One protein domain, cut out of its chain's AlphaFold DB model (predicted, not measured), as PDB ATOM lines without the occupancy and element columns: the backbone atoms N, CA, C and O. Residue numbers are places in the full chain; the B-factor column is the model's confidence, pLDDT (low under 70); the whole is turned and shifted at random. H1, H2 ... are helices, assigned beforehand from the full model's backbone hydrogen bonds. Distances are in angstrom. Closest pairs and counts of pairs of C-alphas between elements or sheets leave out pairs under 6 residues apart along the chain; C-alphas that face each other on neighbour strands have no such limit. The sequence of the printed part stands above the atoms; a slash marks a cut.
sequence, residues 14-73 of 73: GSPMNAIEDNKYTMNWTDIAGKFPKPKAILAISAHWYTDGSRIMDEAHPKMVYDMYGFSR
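This is residues 14 to 73 of the 73 residues of the protein "LigB family dioxygenase" of Clostridium vincentii (UniProt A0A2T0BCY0). There is little regular structure here: a short helix H1 and a longer helix H2 make a corner, and the unnamed residues 34 to 73 sweep from the end of H2 round an open, hollow middle, with residues 49 to 55 and 57 to 66 standing free. The 60 printed residues hold H1, then H2, and no named strand; the class is all helix, with only 14 residues in named elements. The whole is loose, with a radius of gyration of the C-alphas of 14.7 A and spans of 36 by 35 by 21 A.

Find C-alpha 17 at (216.782, 188.406, 237.567), where H1, residues 17 to 20, begins. After a tight link, H2, residues 24 to 33, runs 14.3 A to C-alpha 33 at (198.318, 193.710, 236.877).

H1 and H2 touch only at the corner; their closest C-alphas, of Asn 18 and Tyr 25, are 6.0 A apart. In H2 every O i to N i+4 pair is within hydrogen-bond range; H1 is too short for one.

The C-alphas farthest apart, of Pro 37 and Gly 70, stand 36.7 A from each other. The printed part has no cut; residues 72 to 73 are under pLDDT 70.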
ATOM      1  N   GLY A  14     211.971 181.134 238.250       86.69
ATOM      2  CA  GLY A  14     213.255 180.805 237.608       86.69
ATOM      3  C   GLY A  14     214.441 181.571 238.214       86.69
ATOM      4  O   GLY A  14     214.594 181.588 239.433       86.69
ATOM      5  N   SER A  15     215.251 182.217 237.365       89.38
ATOM      6  CA  SER A  15     216.286 183.156 237.819       89.38
ATOM      7  C   SER A  15     215.664 184.363 238.531       89.38
ATOM      8  O   SER A  15     214.738 184.962 237.978       89.38
ATOM      9  N   PRO A  16     216.202 184.804 239.686       88.50
ATOM     10  CA  PRO A  16     215.716 185.998 240.381       88.50
ATOM     11  C   PRO A  16     215.783 187.261 239.510       88.50
ATOM     12  O   PRO A  16     214.988 188.183 239.698       88.50
ATOM     13  N   MET A  17     216.665 187.286 238.504       90.19
ATOM     14  CA  MET A  17     216.782 188.406 237.567       90.19
ATOM     15  C   MET A  17     215.496 188.640 236.767       90.19
ATOM     16  O   MET A  17     215.187 189.781 236.436       90.19
ATOM     17  N   ASN A  18     214.664 187.607 236.574       91.31
ATOM     18  CA  ASN A  18     213.342 187.754 235.958       91.31
ATOM     19  C   ASN A  18     212.442 188.745 236.710       91.31
ATOM     20  O   ASN A  18     211.563 189.329 236.088       91.31
ATOM     21  N   ALA A  19     212.640 188.909 238.021       89.69
ATOM     22  CA  ALA A  19     211.868 189.819 238.858       89.69
ATOM     23  C   ALA A  19     212.609 191.116 239.222       89.69
ATOM     24  O   ALA A  19     211.956 192.100 239.557       89.69
ATOM     25  N   ILE A  20     213.946 191.112 239.192       88.81
ATOM     26  CA  ILE A  20     214.775 192.259 239.596       88.81
ATOM     27  C   ILE A  20     215.016 193.229 238.430       88.81
ATOM     28  O   ILE A  20     215.071 194.437 238.649       88.81
ATOM     29  N   GLU A  21     215.174 192.723 237.207       91.81
ATOM     30  CA  GLU A  21     215.506 193.542 236.035       91.81
ATOM     31  C   GLU A  21     214.282 194.045 235.269       91.81
ATOM     32  O   GLU A  21     213.199 193.457 235.301       91.81
ATOM     33  N   ASP A  22     214.496 195.104 234.489       95.25
ATOM     34  CA  ASP A  22     213.559 195.511 233.447       95.25
ATOM     35  C   ASP A  22     213.721 194.602 232.222       95.25
ATOM     36  O   ASP A  22     214.736 194.624 231.522       95.25
ATOM     37  N   ASN A  23     212.747 193.720 232.013       94.19
ATOM     38  CA  ASN A  23     212.791 192.696 230.985       94.19
ATOM     39  C   ASN A  23     211.371 192.278 230.572       94.19
ATOM     40  O   ASN A  23     210.353 192.751 231.080       94.19
ATOM     41  N   LYS A  24     211.283 191.337 229.626       95.31
ATOM     42  CA  LYS A  24     209.993 190.852 229.111       95.31
ATOM     43  C   LYS A  24     209.061 190.288 230.189       95.31
ATOM     44  O   LYS A  24     207.851 190.295 229.984       95.31
ATOM     45  N   TYR A  25     209.580 189.761 231.295       94.62
ATOM     46  CA  TYR A  25     208.763 189.211 232.375       94.62
ATOM     47  C   TYR A  25     208.159 190.330 233.223       94.62
ATOM     48  O   TYR A  25     206.938 190.363 233.368       94.62
ATOM     49  N   THR A  26     208.970 191.283 233.694       94.00
ATOM     50  CA  THR A  26     208.490 192.421 234.498       94.00
ATOM     51  C   THR A  26     207.513 193.313 233.728       94.00
ATOM     52  O   THR A  26     206.477 193.698 234.283       94.00
ATOM     53  N   MET A  27     207.748 193.537 232.430       96.06
ATOM     54  CA  MET A  27     206.790 194.224 231.550       96.06
ATOM     55  C   MET A  27     205.447 193.476 231.466       96.06
ATOM     56  O   MET A  27     204.394 194.044 231.756       96.06
ATOM     57  N   ASN A  28     205.468 192.171 231.168       95.00
ATOM     58  CA  ASN A  28     204.240 191.373 231.063       95.00
ATOM     59  C   ASN A  28     203.470 191.280 232.390       95.00
ATOM     60  O   ASN A  28     202.238 191.289 232.394       95.00
ATOM     61  N   TRP A  29     204.164 191.173 233.525       94.31
ATOM     62  CA  TRP A  29     203.514 191.155 234.838       94.31
ATOM     63  C   TRP A  29     202.820 192.483 235.144       94.31
ATOM     64  O   TRP A  29     201.695 192.472 235.653       94.31
ATOM     65  N   THR A  30     203.441 193.605 234.775       94.62
ATOM     66  CA  THR A  30     202.848 194.946 234.899       94.62
ATOM     67  C   THR A  30     201.580 195.068 234.050       94.62
ATOM     68  O   THR A  30     200.533 195.477 234.561       94.62
ATOM     69  N   ASP A  31     201.623 194.610 232.798       96.44
ATOM     70  CA  ASP A  31     200.459 194.606 231.903       96.44
ATOM     71  C   ASP A  31     199.317 193.725 232.421       96.44
ATOM     72  O   ASP A  31     198.140 194.076 232.303       96.44
ATOM     73  N   ILE A  32     199.636 192.563 232.999       94.88
ATOM     74  CA  ILE A  32     198.641 191.682 233.621       94.88
ATOM     75  C   ILE A  32     198.005 192.367 234.833       94.88
ATOM     76  O   ILE A  32     196.778 192.352 234.951       94.88
ATOM     77  N   ALA A  33     198.805 192.995 235.698       93.31
ATOM     78  CA  ALA A  33     198.318 193.710 236.877       93.31
ATOM     79  C   ALA A  33     197.371 194.868 236.513       93.31
ATOM     80  O   ALA A  33     196.395 195.107 237.223       93.31
ATOM     81  N   GLY A  34     197.588 195.524 235.367       95.31
ATOM     82  CA  GLY A  34     196.697 196.564 234.840       95.31
ATOM     83  C   GLY A  34     195.293 196.080 234.438       95.31
ATOM     84  O   GLY A  34     194.396 196.901 234.247       95.31
ATOM     85  N   LYS A  35     195.056 194.763 234.329       95.19
ATOM     86  CA  LYS A  35     193.773 194.189 233.859       95.19
ATOM     87  C   LYS A  35     192.742 193.966 234.968       95.19
ATOM     88  O   LYS A  35     191.608 193.567 234.681       95.19
ATOM     89  N   PHE A  36     193.099 194.183 236.231       93.12
ATOM     90  CA  PHE A  36     192.210 193.956 237.371       93.12
ATOM     91  C   PHE A  36     192.387 195.020 238.466       93.12
ATOM     92  O   PHE A  36     193.428 195.665 238.546       93.12
ATOM     93  N   PRO A  37     191.358 195.258 239.304       93.94
ATOM     94  CA  PRO A  37     191.453 196.243 240.377       93.94
ATOM     95  C   PRO A  37     192.517 195.856 241.407       93.94
ATOM     96  O   PRO A  37     192.714 194.676 241.692       93.94
ATOM     97  N   LYS A  38     193.147 196.866 242.022       93.81
ATOM     98  CA  LYS A  38     194.167 196.669 243.059       93.81
ATOM     99  C   LYS A  38     193.630 195.772 244.191       93.81
ATOM    100  O   LYS A  38     192.598 196.106 244.786       93.81
ATOM    101  N   PRO A  39     194.303 194.654 244.514       94.12
ATOM    102  CA  PRO A  39     193.869 193.781 245.593       94.12
ATOM    103  C   PRO A  39     194.083 194.448 246.959       94.12
ATOM    104  O   PRO A  39     195.026 195.214 247.152       94.12
ATOM    105  N   LYS A  40     193.212 194.133 247.926       94.62
ATOM    106  CA  LYS A  40     193.375 194.567 249.328       94.62
ATOM    107  C   LYS A  40     194.464 193.777 250.063       94.62
ATOM    108  O   LYS A  40     195.022 194.278 251.027       94.62
ATOM    109  N   ALA A  41     194.726 192.553 249.613       93.25
ATOM    110  CA  ALA A  41     195.743 191.651 250.135       93.25
ATOM    111  C   ALA A  41     196.179 190.681 249.029       93.25
ATOM    112  O   ALA A  41     195.393 190.380 248.127       93.25
ATOM    113  N   ILE A  42     197.412 190.183 249.116       93.81
ATOM    114  CA  ILE A  42     197.951 189.142 248.235       93.81
ATOM    115  C   ILE A  42     198.202 187.902 249.090       93.81
ATOM    116  O   ILE A  42     198.874 187.989 250.113       93.81
ATOM    117  N   LEU A  43     197.676 186.757 248.659       94.44
ATOM    118  CA  LEU A  43     198.071 185.454 249.183       94.44
ATOM    119  C   LEU A  43     199.139 184.881 248.249       94.44
ATOM    120  O   LEU A  43     198.829 184.529 247.112       94.44
ATOM    121  N   ALA A  44     200.382 184.819 248.718       94.00
ATOM    122  CA  ALA A  44     201.488 184.221 247.981       94.00
ATOM    123  C   ALA A  44     201.685 182.763 248.414       94.00
ATOM    124  O   ALA A  44     201.730 182.465 249.606       94.00
ATOM    125  N   ILE A  45     201.818 181.863 247.440       94.25
ATOM    126  CA  ILE A  45     202.156 180.452 247.649       94.25
ATOM    127  C   ILE A  45     203.444 180.208 246.871       94.25
ATOM    128  O   ILE A  45     203.499 180.489 245.674       94.25
ATOM    129  N   SER A  46     204.483 179.734 247.553       92.31
ATOM    130  CA  SER A  46     205.815 179.566 246.969       92.31
ATOM    131  C   SER A  46     206.196 178.094 246.897       92.31
ATOM    132  O   SER A  46     206.029 177.369 247.873       92.31
ATOM    133  N   ALA A  47     206.772 177.673 245.767       92.31
ATOM    134  CA  ALA A  47     207.339 176.332 245.610       92.31
ATOM    135  C   ALA A  47     208.509 176.073 246.577       92.31
ATOM    136  O   ALA A  47     208.771 174.934 246.946       92.31
ATOM    137  N   HIS A  48     209.184 177.137 247.009       91.38
ATOM    138  CA  HIS A  48     210.301 177.071 247.946       91.38
ATOM    139  C   HIS A  48     209.861 176.954 249.412       91.38
ATOM    140  O   HIS A  48     210.667 176.621 250.278       91.38
ATOM    141  N   TRP A  49     208.581 177.197 249.714       91.75
ATOM    142  CA  TRP A  49     208.052 177.066 251.066       91.75
ATOM    143  C   TRP A  49     207.336 175.727 251.232       91.75
ATOM    144  O   TRP A  49     206.109 175.635 251.244       91.75
ATOM    145  N   TYR A  50     208.141 174.671 251.325       92.88
ATOM    146  CA  TYR A  50     207.666 173.303 251.475       92.88
ATOM    147  C   TYR A  50     207.721 172.871 252.940       92.88
ATOM    148  O   TYR A  50     208.780 172.877 253.567       92.88
ATOM    149  N   THR A  51     206.564 172.520 253.498       94.56
ATOM    150  CA  THR A  51     206.406 172.188 254.918       94.56
ATOM    151  C   THR A  51     205.559 170.941 255.098       94.56
ATOM    152  O   THR A  51     204.697 170.649 254.273       94.56
ATOM    153  N   ASP A  52     205.748 170.245 256.220       96.56
ATOM    154  CA  ASP A  52     204.756 169.281 256.690       96.56
ATOM    155  C   ASP A  52     203.527 170.030 257.229       96.56
ATOM    156  O   ASP A  52     203.644 170.930 258.079       96.56
ATOM    157  N   GLY A  53     202.362 169.689 256.679       96.31
ATOM    158  CA  GLY A  53     201.103 170.411 256.860       96.31
ATOM    159  C   GLY A  53     201.062 171.807 256.219       96.31
ATOM    160  O   GLY A  53     202.028 172.294 255.629       96.31
ATOM    161  N   SER A  54     199.910 172.474 256.343       95.31
ATOM    162  CA  SER A  54     199.718 173.853 255.876       95.31
ATOM    163  C   SER A  54     200.120 174.851 256.956       95.31
ATOM    164  O   SER A  54     199.672 174.749 258.100       95.31
ATOM    165  N   ARG A  55     200.939 175.840 256.590       95.00
ATOM    166  CA  ARG A  55     201.409 176.893 257.496       95.00
ATOM    167  C   ARG A  55     201.149 178.271 256.901       95.00
ATOM    168  O   ARG A  55     201.044 178.420 255.686       95.00
ATOM    169  N   ILE A  56     201.035 179.262 257.779       94.19
ATOM    170  CA  ILE A  56     200.944 180.679 257.424       94.19
ATOM    171  C   ILE A  56     202.112 181.429 258.059       94.19
ATOM    172  O   ILE A  56     202.649 180.995 259.075       94.19
ATOM    173  N   MET A  57     202.509 182.533 257.432       91.31
ATOM    174  CA  MET A  57     203.533 183.441 257.925       91.31
ATOM    175  C   MET A  57     202.780 184.659 258.434       91.31
ATOM    176  O   MET A  57     202.175 185.385 257.646       91.31
ATOM    177  N   ASP A  58     202.754 184.817 259.750       91.69
ATOM    178  CA  ASP A  58     202.022 185.860 260.469       91.69
ATOM    179  C   ASP A  58     202.953 186.904 261.108       91.69
ATOM    180  O   ASP A  58     202.487 187.867 261.720       91.69
ATOM    181  N   GLU A  59     204.270 186.758 260.924       92.69
ATOM    182  CA  GLU A  59     205.253 187.753 261.341       92.69
ATOM    183  C   GLU A  59     205.013 189.085 260.618       92.69
ATOM    184  O   GLU A  59     205.004 189.154 259.390       92.69
ATOM    185  N   ALA A  60     204.879 190.175 261.379       92.50
ATOM    186  CA  ALA A  60     204.707 191.516 260.814       92.50
ATOM    187  C   ALA A  60     205.932 191.992 260.007       92.50
ATOM    188  O   ALA A  60     205.797 192.805 259.094       92.50
ATOM    189  N   HIS A  61     207.121 191.489 260.349       93.25
ATOM    190  CA  HIS A  61     208.392 191.820 259.705       93.25
ATOM    191  C   HIS A  61     209.187 190.529 259.466       93.25
ATOM    192  O   HIS A  61     210.138 190.256 260.204       93.25
ATOM    193  N   PRO A  62     208.779 189.704 258.486       90.44
ATOM    194  CA  PRO A  62     209.426 188.426 258.254       90.44
ATOM    195  C   PRO A  62     210.877 188.636 257.828       90.44
ATOM    196  O   PRO A  62     211.198 189.545 257.053       90.44
ATOM    197  N   LYS A  63     211.775 187.787 258.330       90.31
ATOM    198  CA  LYS A  63     213.183 187.820 257.920       90.31
ATOM    199  C   LYS A  63     213.310 187.459 256.441       90.31
ATOM    200  O   LYS A  63     212.667 186.528 255.963       90.31
ATOM    201  N   MET A  64     214.192 188.160 255.732       87.50
ATOM    202  CA  MET A  64     214.538 187.795 254.362       87.50
ATOM    203  C   MET A  64     215.359 186.503 254.365       87.50
ATOM    204  O   MET A  64     216.381 186.414 255.046       87.50
ATOM    205  N   VAL A  65     214.907 185.514 253.597       87.38
ATOM    206  CA  VAL A  65     215.608 184.246 253.383       87.38
ATOM    207  C   VAL A  65     216.141 184.243 251.956       87.38
ATOM    208  O   VAL A  65     215.375 184.414 251.013       87.38
ATOM    209  N   TYR A  66     217.452 184.064 251.804       84.69
ATOM    210  CA  TYR A  66     218.092 183.873 250.505       84.69
ATOM    211  C   TYR A  66     218.271 182.376 250.263       84.69
ATOM    212  O   TYR A  66     219.197 181.760 250.785       84.69
ATOM    213  N   ASP A  67     217.367 181.792 249.490       84.56
ATOM    214  CA  ASP A  67     217.309 180.360 249.176       84.56
ATOM    215  C   ASP A  67     217.721 180.048 247.724       84.56
ATOM    216  O   ASP A  67     217.483 178.956 247.210       84.56
ATOM    217  N   MET A  68     218.358 181.017 247.061       81.50
ATOM    218  CA  MET A  68     218.773 180.965 245.660       81.50
ATOM    219  C   MET A  68     220.270 181.260 245.538       81.50
ATOM    220  O   MET A  68     220.766 182.214 246.139       81.50
ATOM    221  N   TYR A  69     220.991 180.495 244.717       83.81
ATOM    222  CA  TYR A  69     222.406 180.727 244.410       83.81
ATOM    223  C   TYR A  69     222.758 180.221 243.003       83.81
ATOM    224  O   TYR A  69     221.987 179.487 242.391       83.81
ATOM    225  N   GLY A  70     223.926 180.612 242.482       83.56
ATOM    226  CA  GLY A  70     224.448 180.088 241.209       83.56
ATOM    227  C   GLY A  70     223.855 180.711 239.941       83.56
ATOM    228  O   GLY A  70     224.102 180.208 238.849       83.56
ATOM    229  N   PHE A  71     223.106 181.808 240.060       79.81
ATOM    230  CA  PHE A  71     222.617 182.564 238.911       79.81
ATOM    231  C   PHE A  71     223.688 183.560 238.467       79.81
ATOM    232  O   PHE A  71     224.054 184.463 239.221       79.81
ATOM    233  N   SER A  72     224.220 183.370 237.258       69.69
ATOM    234  CA  SER A  72     225.081 184.367 236.624       69.69
ATOM    235  C   SER A  72     224.286 185.650 236.384       69.69
ATOM    236  O   SER A  72     223.100 185.584 236.050       69.69
ATOM    237  N   ARG A  73     224.948 186.792 236.564       60.66
ATOM    238  CA  ARG A  73     224.447 188.078 236.073       60.66
ATOM    239  C   ARG A  73     224.617 188.159 234.565       60.66
ATOM    240  O   ARG A  73     225.625 187.598 234.078       60.66
TER     241      ARG A  73